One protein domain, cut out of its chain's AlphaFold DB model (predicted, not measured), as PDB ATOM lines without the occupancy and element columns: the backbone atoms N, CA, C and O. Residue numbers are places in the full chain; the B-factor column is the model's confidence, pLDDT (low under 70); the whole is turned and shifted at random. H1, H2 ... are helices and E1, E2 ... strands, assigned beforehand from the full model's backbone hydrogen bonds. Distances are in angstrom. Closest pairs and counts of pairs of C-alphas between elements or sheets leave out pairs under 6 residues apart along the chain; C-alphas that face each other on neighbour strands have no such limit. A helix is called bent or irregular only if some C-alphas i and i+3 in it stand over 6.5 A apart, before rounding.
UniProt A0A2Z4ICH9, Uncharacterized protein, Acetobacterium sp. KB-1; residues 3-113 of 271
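AT A GLANCE: This is residues 3 to 113 of the 271 residues of an uncharacterized protein of Acetobacterium sp. KB-1 (UniProt A0A2Z4ICH9). Residues 3 to 54, mostly loops with short E1 and H1, lead into a three-helix bundle of H2, H4 and H5, up and down, each running against the one before; H3 sits at its far end. The printed part has 111 residues, one named strand and five named helices, in order E1 H1 H2 H3 H4 H5, mostly helix. It is only just compact, close to loose, with a radius of gyration of the C-alphas of 15.8 A, spanning 48 by 30 by 19 A.

IN THESE COORDINATES: Find C-alpha 24 at (-41.475, -31.280, -33.581), where E1, residues 24 to 26, begins; it pairs with no named strand. Next come H1, 32 to 38, irregular with C-alphas 33 and 36 7.8 A apart, H2, 55 to 64, 14.7 A, H3, 69 to 74, H4, 76 to 90, 21.1 A, and H5, 96 to 112, 23.9 A, ending at C-alpha 112 (-41.505, -46.027, -56.896).

HOW THE PARTS SIT: Look first at H4, the hub: it forms a hairpin with H5, closest C-alphas Ala 81 and Leu 106, 4.9 A. H2 touches H5 at Leu 57 and Thr 103, C-alphas 4.7 A apart, and H4 at Val 61 and Tyr 82, 6.8 A. H3 touches H4 only at the corner, closest C-alphas Leu 73 and Lys 79, 4.6 A. H1 and E1 are apart from H4. Every O i to N i+4 pair is within hydrogen-bond range in H3, H4 and H5, 5 of 6 in H2, and 1 of 3 in H1, beside 2 of 4 O i to N i+3 pairs.

THE WHOLE: The farthest C-alphas, Gly 43 and Ser 74, are 49.4 A apart. The printed part has no cut, the link H1 to H2 is long, and residue 68 has pLDDT under 70.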
ATOM      1  N   LEU A   3     -37.706 -27.647 -30.996       90.81
ATOM      2  CA  LEU A   3     -37.855 -26.937 -32.253       90.81
ATOM      3  C   LEU A   3     -39.159 -27.369 -32.902       90.81
ATOM      4  O   LEU A   3     -39.496 -28.554 -32.870       90.81
ATOM      5  N   VAL A   4     -39.843 -26.421 -33.527       93.75
ATOM      6  CA  VAL A   4     -40.975 -26.687 -34.411       93.75
ATOM      7  C   VAL A   4     -40.649 -26.086 -35.767       93.75
ATOM      8  O   VAL A   4     -40.334 -24.899 -35.848       93.75
ATOM      9  N   ASN A   5     -40.662 -26.907 -36.819       92.88
ATOM     10  CA  ASN A   5     -40.341 -26.499 -38.195       92.88
ATOM     11  C   ASN A   5     -39.002 -25.735 -38.283       92.88
ATOM     12  O   ASN A   5     -38.925 -24.597 -38.746       92.88
ATOM     13  N   ASN A   6     -37.950 -26.345 -37.729       89.75
ATOM     14  CA  ASN A   6     -36.600 -25.784 -37.623       89.75
ATOM     15  C   ASN A   6     -36.448 -24.441 -36.883       89.75
ATOM     16  O   ASN A   6     -35.383 -23.830 -36.950       89.75
ATOM     17  N   LEU A   7     -37.453 -24.014 -36.117       88.75
ATOM     18  CA  LEU A   7     -37.424 -22.786 -35.323       88.75
ATOM     19  C   LEU A   7     -37.579 -23.091 -33.833       88.75
ATOM     20  O   LEU A   7     -38.267 -24.038 -33.464       88.75
ATOM     21  N   SER A   8     -36.953 -22.282 -32.975       87.75
ATOM     22  CA  SER A   8     -37.199 -22.311 -31.528       87.75
ATOM     23  C   SER A   8     -38.412 -21.433 -31.219       87.75
ATOM     24  O   SER A   8     -38.329 -20.228 -31.465       87.75
ATOM     25  N   PRO A   9     -39.515 -21.978 -30.682       90.50
ATOM     26  CA  PRO A   9     -40.643 -21.151 -30.267       90.50
ATOM     27  C   PRO A   9     -40.290 -20.234 -29.089       90.50
ATOM     28  O   PRO A   9     -39.327 -20.482 -28.357       90.50
ATOM     29  N   ASP A  10     -41.087 -19.182 -28.908       90.06
ATOM     30  CA  ASP A  10     -40.993 -18.193 -27.826       90.06
ATOM     31  C   ASP A  10     -41.810 -18.569 -26.576       90.06
ATOM     32  O   ASP A  10     -41.754 -17.877 -25.559       90.06
ATOM     33  N   VAL A  11     -42.538 -19.684 -26.637       92.25
ATOM     34  CA  VAL A  11     -43.339 -20.243 -25.542       92.25
ATOM     35  C   VAL A  11     -42.731 -21.540 -25.003       92.25
ATOM     36  O   VAL A  11     -41.845 -22.143 -25.610       92.25
ATOM     37  N   GLY A  12     -43.190 -21.981 -23.830       91.12
ATOM     38  CA  GLY A  12     -42.839 -23.298 -23.303       91.12
ATOM     39  C   GLY A  12     -43.494 -24.423 -24.111       91.12
ATOM     40  O   GLY A  12     -44.561 -24.247 -24.693       91.12
ATOM     41  N   MET A  13     -42.900 -25.622 -24.090       92.12
ATOM     42  CA  MET A  13     -43.415 -26.780 -24.843       92.12
ATOM     43  C   MET A  13     -44.859 -27.161 -24.465       92.12
ATOM     44  O   MET A  13     -45.577 -27.690 -25.303       92.12
ATOM     45  N   GLY A  14     -45.290 -26.880 -23.229       93.56
ATOM     46  CA  GLY A  14     -46.665 -27.118 -22.773       93.56
ATOM     47  C   GLY A  14     -47.702 -26.118 -23.300       93.56
ATOM     48  O   GLY A  14     -48.887 -26.430 -23.279       93.56
ATOM     49  N   ASP A  15     -47.263 -24.955 -23.794       95.88
ATOM     50  CA  ASP A  15     -48.135 -23.884 -24.297       95.88
ATOM     51  C   ASP A  15     -48.213 -23.866 -25.835       95.88
ATOM     52  O   ASP A  15     -49.033 -23.156 -26.419       95.88
ATOM     53  N   TYR A  16     -47.362 -24.645 -26.512       95.69
ATOM     54  CA  TYR A  16     -47.386 -24.757 -27.965       95.69
ATOM     55  C   TYR A  16     -48.462 -25.743 -28.426       95.69
ATOM     56  O   TYR A  16     -48.391 -26.939 -28.145       95.69
ATOM     57  N   VAL A  17     -49.436 -25.254 -29.192       94.94
ATOM     58  CA  VAL A  17     -50.467 -26.093 -29.817       94.94
ATOM     59  C   VAL A  17     -49.961 -26.587 -31.169       94.94
ATOM     60  O   VAL A  17     -49.873 -25.807 -32.119       94.94
ATOM     61  N   VAL A  18     -49.639 -27.880 -31.244       94.00
ATOM     62  CA  VAL A  18     -49.211 -28.539 -32.487       94.00
ATOM     63  C   VAL A  18     -50.316 -28.521 -33.536       94.00
ATOM     64  O   VAL A  18     -51.501 -28.665 -33.225       94.00
ATOM     65  N   LYS A  19     -49.913 -28.350 -34.791       93.88
ATOM     66  CA  LYS A  19     -50.790 -28.379 -35.959       93.88
ATOM     67  C   LYS A  19     -50.410 -29.540 -36.860       93.88
ATOM     68  O   LYS A  19     -49.284 -30.034 -36.826       93.88
ATOM     69  N   ASP A  20     -51.362 -29.953 -37.686       89.75
ATOM     70  CA  ASP A  20     -51.079 -30.937 -38.718       89.75
ATOM     71  C   ASP A  20     -49.934 -30.454 -39.626       89.75
ATOM     72  O   ASP A  20     -49.856 -29.279 -39.997       89.75
ATOM     73  N   GLY A  21     -49.011 -31.363 -39.927       86.31
ATOM     74  CA  GLY A  21     -47.804 -31.076 -40.696       86.31
ATOM     75  C   GLY A  21     -46.640 -30.424 -39.934       86.31
ATOM     76  O   GLY A  21     -45.600 -30.198 -40.568       86.31
ATOM     77  N   ASP A  22     -46.759 -30.149 -38.630       94.69
ATOM     78  CA  ASP A  22     -45.630 -29.686 -37.813       94.69
ATOM     79  C   ASP A  22     -44.558 -30.773 -37.649       94.69
ATOM     80  O   ASP A  22     -44.851 -31.940 -37.387       94.69
ATOM     81  N   VAL A  23     -43.287 -30.371 -37.728       94.56
ATOM     82  CA  VAL A  23     -42.148 -31.214 -37.343       94.56
ATOM     83  C   VAL A  23     -41.635 -30.757 -35.988       94.56
ATOM     84  O   VAL A  23     -40.974 -29.721 -35.879       94.56
ATOM     85  N   VAL A  24     -41.920 -31.546 -34.953       93.88
ATOM     86  CA  VAL A  24     -41.475 -31.280 -33.581       93.88
ATOM     87  C   VAL A  24     -40.210 -32.079 -33.282       93.88
ATOM     88  O   VAL A  24     -40.177 -33.299 -33.431       93.88
ATOM     89  N   ARG A  25     -39.157 -31.397 -32.824       90.75
ATOM     90  CA  ARG A  25     -37.896 -32.019 -32.399       90.75
ATOM     91  C   ARG A  25     -37.569 -31.636 -30.971       90.75
ATOM     92  O   ARG A  25     -37.517 -30.454 -30.646       90.75
ATOM     93  N   ILE A  26     -37.269 -32.628 -30.140       89.88
ATOM     94  CA  ILE A  26     -36.703 -32.419 -28.806       89.88
ATOM     95  C   ILE A  26     -35.193 -32.609 -28.918       89.88
ATOM     96  O   ILE A  26     -34.729 -33.656 -29.360       89.88
ATOM     97  N   ALA A  27     -34.432 -31.588 -28.534       85.19
ATOM     98  CA  ALA A  27     -32.983 -31.575 -28.669       85.19
ATOM     99  C   ALA A  27     -32.301 -31.164 -27.360       85.19
ATOM    100  O   ALA A  27     -32.761 -30.272 -26.634       85.19
ATOM    101  N   PHE A  28     -31.176 -31.807 -27.071       86.50
ATOM    102  CA  PHE A  28     -30.352 -31.549 -25.896       86.50
ATOM    103  C   PHE A  28     -29.079 -30.837 -26.344       86.50
ATOM    104  O   PHE A  28     -28.384 -31.328 -27.230       86.50
ATOM    105  N   SER A  29     -28.812 -29.663 -25.772       85.38
ATOM    106  CA  SER A  29     -27.598 -28.903 -26.079       85.38
ATOM    107  C   SER A  29     -26.434 -29.494 -25.296       85.38
ATOM    108  O   SER A  29     -26.571 -29.826 -24.117       85.38
ATOM    109  N   TYR A  30     -25.300 -29.621 -25.969       83.19
ATOM    110  CA  TYR A  30     -24.028 -30.033 -25.399       83.19
ATOM    111  C   TYR A  30     -23.094 -28.835 -25.184       83.19
ATOM    112  O   TYR A  30     -22.271 -28.847 -24.269       83.19
ATOM    113  N   TRP A  31     -23.215 -27.787 -26.006       81.69
ATOM    114  CA  TRP A  31     -22.300 -26.646 -25.988       81.69
ATOM    115  C   TRP A  31     -22.976 -25.307 -26.334       81.69
ATOM    116  O   TRP A  31     -23.993 -25.249 -27.014       81.69
ATOM    117  N   GLY A  32     -22.386 -24.196 -25.875       77.88
ATOM    118  CA  GLY A  32     -22.752 -22.851 -26.340       77.88
ATOM    119  C   GLY A  32     -24.165 -22.388 -25.965       77.88
ATOM    120  O   GLY A  32     -24.764 -21.630 -26.718       77.88
ATOM    121  N   TYR A  33     -24.716 -22.854 -24.835       83.69
ATOM    122  CA  TYR A  33     -26.061 -22.488 -24.349       83.69
ATOM    123  C   TYR A  33     -27.186 -22.680 -25.390       83.69
ATOM    124  O   TYR A  33     -28.168 -21.942 -25.385       83.69
ATOM    125  N   GLY A  34     -27.049 -23.666 -26.284       82.31
ATOM    126  CA  GLY A  34     -27.999 -23.938 -27.368       82.31
ATOM    127  C   GLY A  34     -27.543 -23.484 -28.755       82.31
ATOM    128  O   GLY A  34     -28.208 -23.825 -29.732       82.31
ATOM    129  N   ALA A  35     -26.416 -22.775 -28.878       84.50
ATOM    130  CA  ALA A  35     -25.863 -22.362 -30.173       84.50
ATOM    131  C   ALA A  35     -25.484 -23.551 -31.074       84.50
ATOM    132  O   ALA A  35     -25.497 -23.434 -32.295       84.50
ATOM    133  N   ASP A  36     -25.189 -24.711 -30.487       84.00
ATOM    134  CA  ASP A  36     -24.981 -25.978 -31.193       84.00
ATOM    135  C   ASP A  36     -26.263 -26.560 -31.819       84.00
ATOM    136  O   ASP A  36     -26.185 -27.399 -32.715       84.00
ATOM    137  N   LEU A  37     -27.436 -26.103 -31.370       85.19
ATOM    138  CA  LEU A  37     -28.751 -26.510 -31.872       85.19
ATOM    139  C   LEU A  37     -29.426 -25.446 -32.743       85.19
ATOM    140  O   LEU A  37     -30.230 -25.792 -33.607       85.19
ATOM    141  N   THR A  38     -29.136 -24.165 -32.506       83.19
ATOM    142  CA  THR A  38     -29.742 -23.032 -33.229       83.19
ATOM    143  C   THR A  38     -28.814 -22.416 -34.270       83.19
ATOM    144  O   THR A  38     -29.279 -21.686 -35.138       83.19
ATOM    145  N   GLY A  39     -27.509 -22.674 -34.175       85.81
ATOM    146  CA  GLY A  39     -26.471 -22.029 -34.972       85.81
ATOM    147  C   GLY A  39     -26.045 -20.655 -34.447       85.81
ATOM    148  O   GLY A  39     -25.016 -20.147 -34.887       85.81
ATOM    149  N   TYR A  40     -26.767 -20.065 -33.486       85.44
ATOM    150  CA  TYR A  40     -26.553 -18.689 -33.026       85.44
ATOM    151  C   TYR A  40     -26.298 -18.607 -31.521       85.44
ATOM    152  O   TYR A  40     -27.041 -19.158 -30.710       85.44
ATOM    153  N   GLU A  41     -25.265 -17.852 -31.154       84.44
ATOM    154  CA  GLU A  41     -24.992 -17.450 -29.775       84.44
ATOM    155  C   GLU A  41     -25.670 -16.102 -29.486       84.44
ATOM    156  O   GLU A  41     -25.713 -15.216 -30.343       84.44
ATOM    157  N   TRP A  42     -26.196 -15.926 -28.272       80.25
ATOM    158  CA  TRP A  42     -26.851 -14.680 -27.884       80.25
ATOM    159  C   TRP A  42     -25.906 -13.477 -28.038       80.25
ATOM    160  O   TRP A  42     -24.779 -13.487 -27.547       80.25
ATOM    161  N   GLY A  43     -26.373 -12.430 -28.724       82.38
ATOM    162  CA  GLY A  43     -25.587 -11.220 -28.978       82.38
ATOM    163  C   GLY A  43     -24.564 -11.334 -30.118       82.38
ATOM    164  O   GLY A  43     -23.828 -10.376 -30.347       82.38
ATOM    165  N   SER A  44     -24.520 -12.455 -30.852       83.19
ATOM    166  CA  SER A  44     -23.661 -12.622 -32.031       83.19
ATOM    167  C   SER A  44     -24.489 -12.656 -33.325       83.19
ATOM    168  O   SER A  44     -25.390 -13.486 -33.437       83.19
ATOM    169  N   PRO A  45     -24.214 -11.780 -34.311       81.56
ATOM    170  CA  PRO A  45     -24.942 -11.777 -35.583       81.56
ATOM    171  C   PRO A  45     -24.484 -12.892 -36.538       81.56
ATOM    172  O   PRO A  45     -25.225 -13.257 -37.447       81.56
ATOM    173  N   GLU A  46     -23.281 -13.432 -36.333       83.56
ATOM    174  CA  GLU A  46     -22.697 -14.469 -37.183       83.56
ATOM    175  C   GLU A  46     -23.030 -15.868 -36.646       83.56
ATOM    176  O   GLU A  46     -22.841 -16.121 -35.447       83.56
ATOM    177  N   PRO A  47     -23.480 -16.804 -37.502       82.62
ATOM    178  CA  PRO A  47     -23.734 -18.170 -37.076       82.62
ATOM    179  C   PRO A  47     -22.419 -18.861 -36.692       82.62
ATOM    180  O   PRO A  47     -21.441 -18.853 -37.439       82.62
ATOM    181  N   LYS A  48     -22.395 -19.501 -35.521       82.88
ATOM    182  CA  LYS A  48     -21.260 -20.307 -35.040       82.88
ATOM    183  C   LYS A  48     -21.177 -21.654 -35.749       82.88
ATOM    184  O   LYS A  48     -20.084 -22.180 -35.937       82.88
ATOM    185  N   VAL A  49     -22.332 -22.204 -36.116       82.19
ATOM    186  CA  VAL A  49     -22.485 -23.461 -36.850       82.19
ATOM    187  C   VAL A  49     -23.650 -23.300 -37.820       82.19
ATOM    188  O   VAL A  49     -24.700 -22.778 -37.452       82.19
ATOM    189  N   ILE A  50     -23.478 -23.755 -39.059       84.56
ATOM    190  CA  ILE A  50     -24.575 -23.835 -40.025       84.56
ATOM    191  C   ILE A  50     -25.246 -25.191 -39.842       84.56
ATOM    192  O   ILE A  50     -24.644 -26.228 -40.111       84.56
ATOM    193  N   ILE A  51     -26.490 -25.176 -39.378       86.38
ATOM    194  CA  ILE A  51     -27.274 -26.386 -39.137       86.38
ATOM    195  C   ILE A  51     -28.253 -26.550 -40.292       86.38
ATOM    196  O   ILE A  51     -29.071 -25.668 -40.552       86.38
ATOM    197  N   GLY A  52     -28.168 -27.678 -40.993       90.44
ATOM    198  CA  GLY A  52     -29.112 -27.991 -42.060       90.44
ATOM    199  C   GLY A  52     -30.536 -28.185 -41.531       90.44
ATOM    200  O   GLY A  52     -30.747 -28.808 -40.483       90.44
ATOM    201  N   ASN A  53     -31.520 -27.676 -42.273       93.06
ATOM    202  CA  ASN A  53     -32.933 -27.902 -41.999       93.06
ATOM    203  C   ASN A  53     -33.304 -29.339 -42.396       93.06
ATOM    204  O   ASN A  53     -33.168 -29.720 -43.559       93.06
ATOM    205  N   LYS A  54     -33.793 -30.113 -41.419       93.62
ATOM    206  CA  LYS A  54     -34.143 -31.536 -41.544       93.62
ATOM    207  C   LYS A  54     -35.648 -31.802 -41.641       93.62
ATOM    208  O   LYS A  54     -36.043 -32.962 -41.653       93.62
ATOM    209  N   ASP A  55     -36.493 -30.776 -41.696       95.19
ATOM    210  CA  ASP A  55     -37.947 -30.947 -41.602       95.19
ATOM    211  C   ASP A  55     -38.491 -31.841 -42.725       95.19
ATOM    212  O   ASP A  55     -39.246 -32.774 -42.463       95.19
ATOM    213  N   ALA A  56     -38.056 -31.614 -43.969       95.75
ATOM    214  CA  ALA A  56     -38.474 -32.428 -45.112       95.75
ATOM    215  C   ALA A  56     -38.010 -33.891 -44.992       95.75
ATOM    216  O   ALA A  56     -38.788 -34.805 -45.258       95.75
ATOM    217  N   LEU A  57     -36.776 -34.113 -44.526       97.56
ATOM    218  CA  LEU A  57     -36.234 -35.452 -44.289       97.56
ATOM    219  C   LEU A  57     -37.025 -36.191 -43.206       97.56
ATOM    220  O   LEU A  57     -37.355 -37.360 -43.368       97.56
ATOM    221  N   LEU A  58     -37.362 -35.508 -42.110       96.38
ATOM    222  CA  LEU A  58     -38.131 -36.101 -41.019       96.38
ATOM    223  C   LEU A  58     -39.570 -36.412 -41.426       96.38
ATOM    224  O   LEU A  58     -40.100 -37.431 -40.996       96.38
ATOM    225  N   LYS A  59     -40.178 -35.600 -42.299       94.12
ATOM    226  CA  LYS A  59     -41.465 -35.939 -42.923       94.12
ATOM    227  C   LYS A  59     -41.356 -37.195 -43.790       94.12
ATOM    228  O   LYS A  59     -42.184 -38.084 -43.648       94.12
ATOM    229  N   ALA A  60     -40.316 -37.310 -44.619       94.00
ATOM    230  CA  ALA A  60     -40.083 -38.507 -45.432       94.00
ATOM    231  C   ALA A  60     -39.880 -39.766 -44.564       94.00
ATOM    232  O   ALA A  60     -40.474 -40.810 -44.812       94.00
ATOM    233  N   VAL A  61     -39.105 -39.653 -43.482       96.62
ATOM    234  CA  VAL A  61     -38.922 -40.728 -42.493       96.62
ATOM    235  C   VAL A  61     -40.234 -41.075 -41.781       96.62
ATOM    236  O   VAL A  61     -40.468 -42.244 -41.477       96.62
ATOM    237  N   ALA A  62     -41.095 -40.092 -41.509       93.00
ATOM    238  CA  ALA A  62     -42.399 -40.319 -40.893       93.00
ATOM    239  C   ALA A  62     -43.357 -41.090 -41.814       93.00
ATOM    240  O   ALA A  62     -44.071 -41.951 -41.314       93.00
ATOM    241  N   ILE A  63     -43.316 -40.857 -43.134       88.12
ATOM    242  CA  ILE A  63     -44.101 -41.622 -44.126       88.12
ATOM    243  C   ILE A  63     -43.783 -43.120 -44.049       88.12
ATOM    244  O   ILE A  63     -44.679 -43.945 -44.169       88.12
ATOM    245  N   VAL A  64     -42.519 -43.481 -43.813       91.50
ATOM    246  CA  VAL A  64     -42.134 -44.889 -43.630       91.50
ATOM    247  C   VAL A  64     -42.489 -45.407 -42.235       91.50
ATOM    248  O   VAL A  64     -42.831 -46.572 -42.077       91.50
ATOM    249  N   ASN A  65     -42.424 -44.561 -41.205       92.75
ATOM    250  CA  ASN A  65     -42.721 -44.930 -39.817       92.75
ATOM    251  C   ASN A  65     -44.218 -44.852 -39.469       92.75
ATOM    252  O   ASN A  65     -44.582 -44.328 -38.414       92.75
ATOM    253  N   THR A  66     -45.074 -45.402 -40.324       85.31
ATOM    254  CA  THR A  66     -46.492 -45.636 -40.017       85.31
ATOM    255  C   THR A  66     -46.726 -47.122 -39.722       85.31
ATOM    256  O   THR A  66     -45.775 -47.899 -39.585       85.31
ATOM    257  N   GLU A  67     -47.984 -47.554 -39.651       77.94
ATOM    258  CA  GLU A  67     -48.381 -48.969 -39.730       77.94
ATOM    259  C   GLU A  67     -47.760 -49.726 -40.922       77.94
ATOM    260  O   GLU A  67     -47.644 -50.946 -40.877       77.94
ATOM    261  N   MET A  68     -47.284 -49.009 -41.945       68.44
ATOM    262  CA  MET A  68     -46.656 -49.552 -43.153       68.44
ATOM    263  C   MET A  68     -45.170 -49.882 -43.017       68.44
ATOM    264  O   MET A  68     -44.563 -50.385 -43.963       68.44
ATOM    265  N   LYS A  69     -44.554 -49.601 -41.867       85.31
ATOM    266  CA  LYS A  69     -43.103 -49.711 -41.688       85.31
ATOM    267  C   LYS A  69     -42.541 -51.080 -42.060       85.31
ATOM    268  O   LYS A  69     -41.494 -51.144 -42.694       85.31
ATOM    269  N   GLU A  70     -43.199 -52.165 -41.661       80.25
ATOM    270  CA  GLU A  70     -42.704 -53.520 -41.936       80.25
ATOM    271  C   GLU A  70     -42.695 -53.830 -43.439       80.25
ATOM    272  O   GLU A  70     -41.723 -54.396 -43.931       80.25
ATOM    273  N   ILE A  71     -43.714 -53.370 -44.169       71.38
ATOM    274  CA  ILE A  71     -43.836 -53.530 -45.625       71.38
ATOM    275  C   ILE A  71     -42.818 -52.644 -46.351       71.38
ATOM    276  O   ILE A  71     -42.111 -53.095 -47.243       71.38
ATOM    277  N   TYR A  72     -42.672 -51.380 -45.949       81.94
ATOM    278  CA  TYR A  72     -41.671 -50.510 -46.564       81.94
ATOM    279  C   TYR A  72     -40.243 -51.006 -46.327       81.94
ATOM    280  O   TYR A  72     -39.407 -50.919 -47.220       81.94
ATOM    281  N   LEU A  73     -39.949 -51.530 -45.137       89.31
ATOM    282  CA  LEU A  73     -38.607 -52.003 -44.797       89.31
ATOM    283  C   LEU A  73     -38.317 -53.440 -45.259       89.31
ATOM    284  O   LEU A  73     -37.168 -53.866 -45.121       89.31
ATOM    285  N   SER A  74     -39.298 -54.169 -45.810       77.56
ATOM    286  CA  SER A  74     -39.055 -55.433 -46.519       77.56
ATOM    287  C   SER A  74     -38.555 -55.209 -47.951       77.56
ATOM    288  O   SER A  74     -37.854 -56.064 -48.488       77.56
ATOM    289  N   ASN A  75     -38.850 -54.049 -48.554       82.38
ATOM    290  CA  ASN A  75     -38.298 -53.651 -49.846       82.38
ATOM    291  C   ASN A  75     -36.859 -53.128 -49.682       82.38
ATOM    292  O   ASN A  75     -36.628 -52.105 -49.035       82.38
ATOM    293  N   ASP A  76     -35.885 -53.791 -50.310       86.12
ATOM    294  CA  ASP A  76     -34.458 -53.467 -50.157       86.12
ATOM    295  C   ASP A  76     -34.098 -52.032 -50.588       86.12
ATOM    296  O   ASP A  76     -33.221 -51.401 -49.985       86.12
ATOM    297  N   ILE A  77     -34.775 -51.487 -51.607       86.31
ATOM    298  CA  ILE A  77     -34.524 -50.130 -52.118       86.31
ATOM    299  C   ILE A  77     -34.991 -49.098 -51.090       86.31
ATOM    300  O   ILE A  77     -34.228 -48.202 -50.714       86.31
ATOM    301  N   ILE A  78     -36.220 -49.247 -50.589       90.38
ATOM    302  CA  ILE A  78     -36.781 -48.355 -49.569       90.38
ATOM    303  C   ILE A  78     -36.011 -48.497 -48.264       90.38
ATOM    304  O   ILE A  78     -35.656 -47.485 -47.663       90.38
ATOM    305  N   LYS A  79     -35.686 -49.724 -47.846       95.12
ATOM    306  CA  LYS A  79     -34.895 -49.978 -46.643       95.12
ATOM    307  C   LYS A  79     -33.536 -49.280 -46.711       95.12
ATOM    308  O   LYS A  79     -33.149 -48.610 -45.756       95.12
ATOM    309  N   THR A  80     -32.835 -49.386 -47.839       97.44
ATOM    310  CA  THR A  80     -31.538 -48.723 -48.043       97.44
ATOM    311  C   THR A  80     -31.670 -47.201 -47.958       97.44
ATOM    312  O   THR A  80     -30.897 -46.549 -47.252       97.44
ATOM    313  N   ALA A  81     -32.674 -46.627 -48.628       97.56
ATOM    314  CA  ALA A  81     -32.917 -45.188 -48.591       97.56
ATOM    315  C   ALA A  81     -33.334 -44.707 -47.188       97.56
ATOM    316  O   ALA A  81     -32.913 -43.641 -46.740       97.56
ATOM    317  N   TYR A  82     -34.116 -45.511 -46.465       97.94
ATOM    318  CA  TYR A  82     -34.544 -45.239 -45.097       97.94
ATOM    319  C   TYR A  82     -33.368 -45.273 -44.117       97.94
ATOM    320  O   TYR A  82     -33.212 -44.349 -43.321       97.94
ATOM    321  N   ASP A  83     -32.504 -46.288 -44.192       98.38
ATOM    322  CA  ASP A  83     -31.310 -46.387 -43.346       98.38
ATOM    323  C   ASP A  83     -30.378 -45.178 -43.572       98.38
ATOM    324  O   ASP A  83     -29.888 -44.582 -42.605       98.38
ATOM    325  N   ASN A  84     -30.198 -44.752 -44.831       98.50
ATOM    326  CA  ASN A  84     -29.469 -43.523 -45.166       98.50
ATOM    327  C   ASN A  84     -30.147 -42.278 -44.564       98.50
ATOM    328  O   ASN A  84     -29.498 -41.466 -43.902       98.50
ATOM    329  N   ALA A  85     -31.467 -42.146 -44.721       98.44
ATOM    330  CA  ALA A  85     -32.236 -41.039 -44.159       98.44
ATOM    331  C   ALA A  85     -32.112 -40.957 -42.629       98.44
ATOM    332  O   ALA A  85     -31.924 -39.866 -42.083       98.44
ATOM    333  N   ILE A  86     -32.136 -42.091 -41.923       98.12
ATOM    334  CA  ILE A  86     -31.913 -42.147 -40.473       98.12
ATOM    335  C   ILE A  86     -30.486 -41.713 -40.115       98.12
ATOM    336  O   ILE A  86     -30.315 -40.865 -39.231       98.12
ATOM    337  N   ALA A  87     -29.468 -42.211 -40.821       98.12
ATOM    338  CA  ALA A  87     -28.075 -41.819 -40.597       98.12
ATOM    339  C   ALA A  87     -27.860 -40.306 -40.799       98.12
ATOM    340  O   ALA A  87     -27.266 -39.635 -39.952       98.12
ATOM    341  N   VAL A  88     -28.411 -39.730 -41.871       97.81
ATOM    342  CA  VAL A  88     -28.326 -38.287 -42.150       97.81
ATOM    343  C   VAL A  88     -29.141 -37.465 -41.145       97.81
ATOM    344  O   VAL A  88     -28.689 -36.407 -40.701       97.81
ATOM    345  N   SER A  89     -30.318 -37.944 -40.726       94.38
ATOM    346  CA  SER A  89     -31.171 -37.227 -39.764       94.38
ATOM    347  C   SER A  89     -30.534 -37.100 -38.376       94.38
ATOM    348  O   SER A  89     -30.730 -36.087 -37.700       94.38
ATOM    349  N   THR A  90     -29.732 -38.091 -37.976       91.81
ATOM    350  CA  THR A  90     -29.027 -38.125 -36.685       91.81
ATOM    351  C   THR A  90     -27.661 -37.435 -36.731       91.81
ATOM    352  O   THR A  90     -27.126 -37.058 -35.687       91.81
ATOM    353  N   ASN A  91     -27.115 -37.180 -37.925       91.69
ATOM    354  CA  ASN A  91     -25.900 -36.397 -38.093       91.69
ATOM    355  C   ASN A  91     -26.173 -34.891 -37.885       91.69
ATOM    356  O   ASN A  91     -26.775 -34.196 -38.714       91.69
ATOM    357  N   MET A  92     -25.694 -34.360 -36.759       84.31
ATOM    358  CA  MET A  92     -25.876 -32.954 -36.381       84.31
ATOM    359  C   MET A  92     -25.224 -31.966 -37.354       84.31
ATOM    360  O   MET A  92     -25.741 -30.863 -37.510       84.31
ATOM    361  N   VAL A  93     -24.154 -32.370 -38.041       87.12
ATOM    362  CA  VAL A  93     -23.382 -31.514 -38.958       87.12
ATOM    363  C   VAL A  93     -23.608 -31.846 -40.435       87.12
ATOM    364  O   VAL A  93     -22.867 -31.359 -41.284       87.12
ATOM    365  N   ALA A  94     -24.623 -32.659 -40.756       93.19
ATOM    366  CA  ALA A  94     -25.003 -32.922 -42.142       93.19
ATOM    367  C   ALA A  94     -25.290 -31.608 -42.880       93.19
ATOM    368  O   ALA A  94     -26.065 -30.764 -42.412       93.19
ATOM    369  N   SER A  95     -24.671 -31.447 -44.046       95.12
ATOM    370  CA  SER A  95     -24.905 -30.304 -44.918       95.12
ATOM    371  C   SER A  95     -26.335 -30.318 -45.462       95.12
ATOM    372  O   SER A  95     -26.969 -31.368 -45.588       95.12
ATOM    373  N   GLN A  96     -26.845 -29.150 -45.863       95.56
ATOM    374  CA  GLN A  96     -28.168 -29.075 -46.489       95.56
ATOM    375  C   GLN A  96     -28.254 -29.938 -47.757       95.56
ATOM    376  O   GLN A  96     -29.308 -30.495 -48.046       95.56
ATOM    377  N   ASN A  97     -27.150 -30.083 -48.498       97.38
ATOM    378  CA  ASN A  97     -27.115 -30.923 -49.690       97.38
ATOM    379  C   ASN A  97     -27.295 -32.409 -49.351       97.38
ATOM    380  O   ASN A  97     -28.131 -33.060 -49.964       97.38
ATOM    381  N   GLU A  98     -26.571 -32.933 -48.357       97.88
ATOM    382  CA  GLU A  98     -26.729 -34.327 -47.908       97.88
ATOM    383  C   GLU A  98     -28.158 -34.605 -47.423       97.88
ATOM    384  O   GLU A  98     -28.742 -35.630 -47.767       97.88
ATOM    385  N   ILE A  99     -28.751 -33.657 -46.689       98.25
ATOM    386  CA  ILE A  99     -30.143 -33.755 -46.231       98.25
ATOM    387  C   ILE A  99     -31.112 -33.798 -47.416       98.25
ATOM    388  O   ILE A  99     -32.013 -34.639 -47.445       98.25
ATOM    389  N   ASN A 100     -30.934 -32.915 -48.400       97.56
ATOM    390  CA  ASN A 100     -31.792 -32.863 -49.582       97.56
ATOM    391  C   ASN A 100     -31.684 -34.148 -50.415       97.56
ATOM    392  O   ASN A 100     -32.707 -34.658 -50.865       97.56
ATOM    393  N   VAL A 101     -30.468 -34.681 -50.586       97.94
ATOM    394  CA  VAL A 101     -30.224 -35.942 -51.304       97.94
ATOM    395  C   VAL A 101     -30.926 -37.103 -50.603       97.94
ATOM    396  O   VAL A 101     -31.748 -37.761 -51.233       97.94
ATOM    397  N   ALA A 102     -30.708 -37.292 -49.298       98.38
ATOM    398  CA  ALA A 102     -31.356 -38.369 -48.547       98.38
ATOM    399  C   ALA A 102     -32.894 -38.247 -48.550       98.38
ATOM    400  O   ALA A 102     -33.605 -39.247 -48.636       98.38
ATOM    401  N   THR A 103     -33.417 -37.016 -48.508       96.75
ATOM    402  CA  THR A 103     -34.864 -36.760 -48.608       96.75
ATOM    403  C   THR A 103     -35.409 -37.201 -49.966       96.75
ATOM    404  O   THR A 103     -36.440 -37.868 -50.031       96.75
ATOM    405  N   ALA A 104     -34.731 -36.823 -51.052       91.56
ATOM    406  CA  ALA A 104     -35.150 -37.162 -52.406       91.56
ATOM    407  C   ALA A 104     -35.064 -38.670 -52.667       91.56
ATOM    408  O   ALA A 104     -35.997 -39.233 -53.230       91.56
ATOM    409  N   GLU A 105     -33.989 -39.331 -52.231       95.94
ATOM    410  CA  GLU A 105     -33.820 -40.783 -52.359       95.94
ATOM    411  C   GLU A 105     -34.947 -41.548 -51.666       95.94
ATOM    412  O   GLU A 105     -35.567 -42.407 -52.291       95.94
ATOM    413  N   LEU A 106     -35.266 -41.200 -50.413       95.50
ATOM    414  CA  LEU A 106     -36.333 -41.869 -49.672       95.50
ATOM    415  C   LEU A 106     -37.706 -41.635 -50.309       95.50
ATOM    416  O   LEU A 106     -38.449 -42.588 -50.527       95.50
ATOM    417  N   ASN A 107     -38.029 -40.388 -50.661       87.81
ATOM    418  CA  ASN A 107     -39.301 -40.077 -51.313       87.81
ATOM    419  C   ASN A 107     -39.439 -40.778 -52.669       87.81
ATOM    420  O   ASN A 107     -40.512 -41.282 -52.980       87.81
ATOM    421  N   ASN A 108     -38.369 -40.836 -53.463       84.56
ATOM    422  CA  ASN A 108     -38.388 -41.519 -54.753       84.56
ATOM    423  C   ASN A 108     -38.532 -43.033 -54.588       84.56
ATOM    424  O   ASN A 108     -39.282 -43.639 -55.343       84.56
ATOM    425  N   ALA A 109     -37.859 -43.641 -53.606       86.56
ATOM    426  CA  ALA A 109     -37.994 -45.067 -53.321       86.56
ATOM    427  C   ALA A 109     -39.425 -45.419 -52.888       86.56
ATOM    428  O   ALA A 109     -40.020 -46.355 -53.416       86.56
ATOM    429  N   VAL A 110     -40.009 -44.623 -51.987       83.56
ATOM    430  CA  VAL A 110     -41.397 -44.802 -51.539       83.56
ATOM    431  C   VAL A 110     -42.396 -44.540 -52.671       83.56
ATOM    432  O   VAL A 110     -43.369 -45.271 -52.797       83.56
ATOM    433  N   ALA A 111     -42.163 -43.543 -53.527       76.62
ATOM    434  CA  ALA A 111     -43.029 -43.271 -54.676       76.62
ATOM    435  C   ALA A 111     -42.923 -44.348 -55.771       76.62
ATOM    436  O   ALA A 111     -43.909 -44.642 -56.442       76.62
ATOM    437  N   ALA A 112     -41.735 -44.929 -55.960       71.56
ATOM    438  CA  ALA A 112     -41.505 -46.027 -56.896       71.56
ATOM    439  C   ALA A 112     -42.143 -47.339 -56.422       71.56
ATOM    440  O   ALA A 112     -42.480 -48.180 -57.252       71.56
ATOM    441  N   PHE A 113     -42.375 -47.482 -55.115       75.44
ATOM    442  CA  PHE A 113     -43.213 -48.528 -54.538       75.44
ATOM    443  C   PHE A 113     -44.688 -48.256 -54.865       75.44
ATOM    444  O   PHE A 113     -45.480 -47.811 -54.035       75.44
TER     445      PHE A 113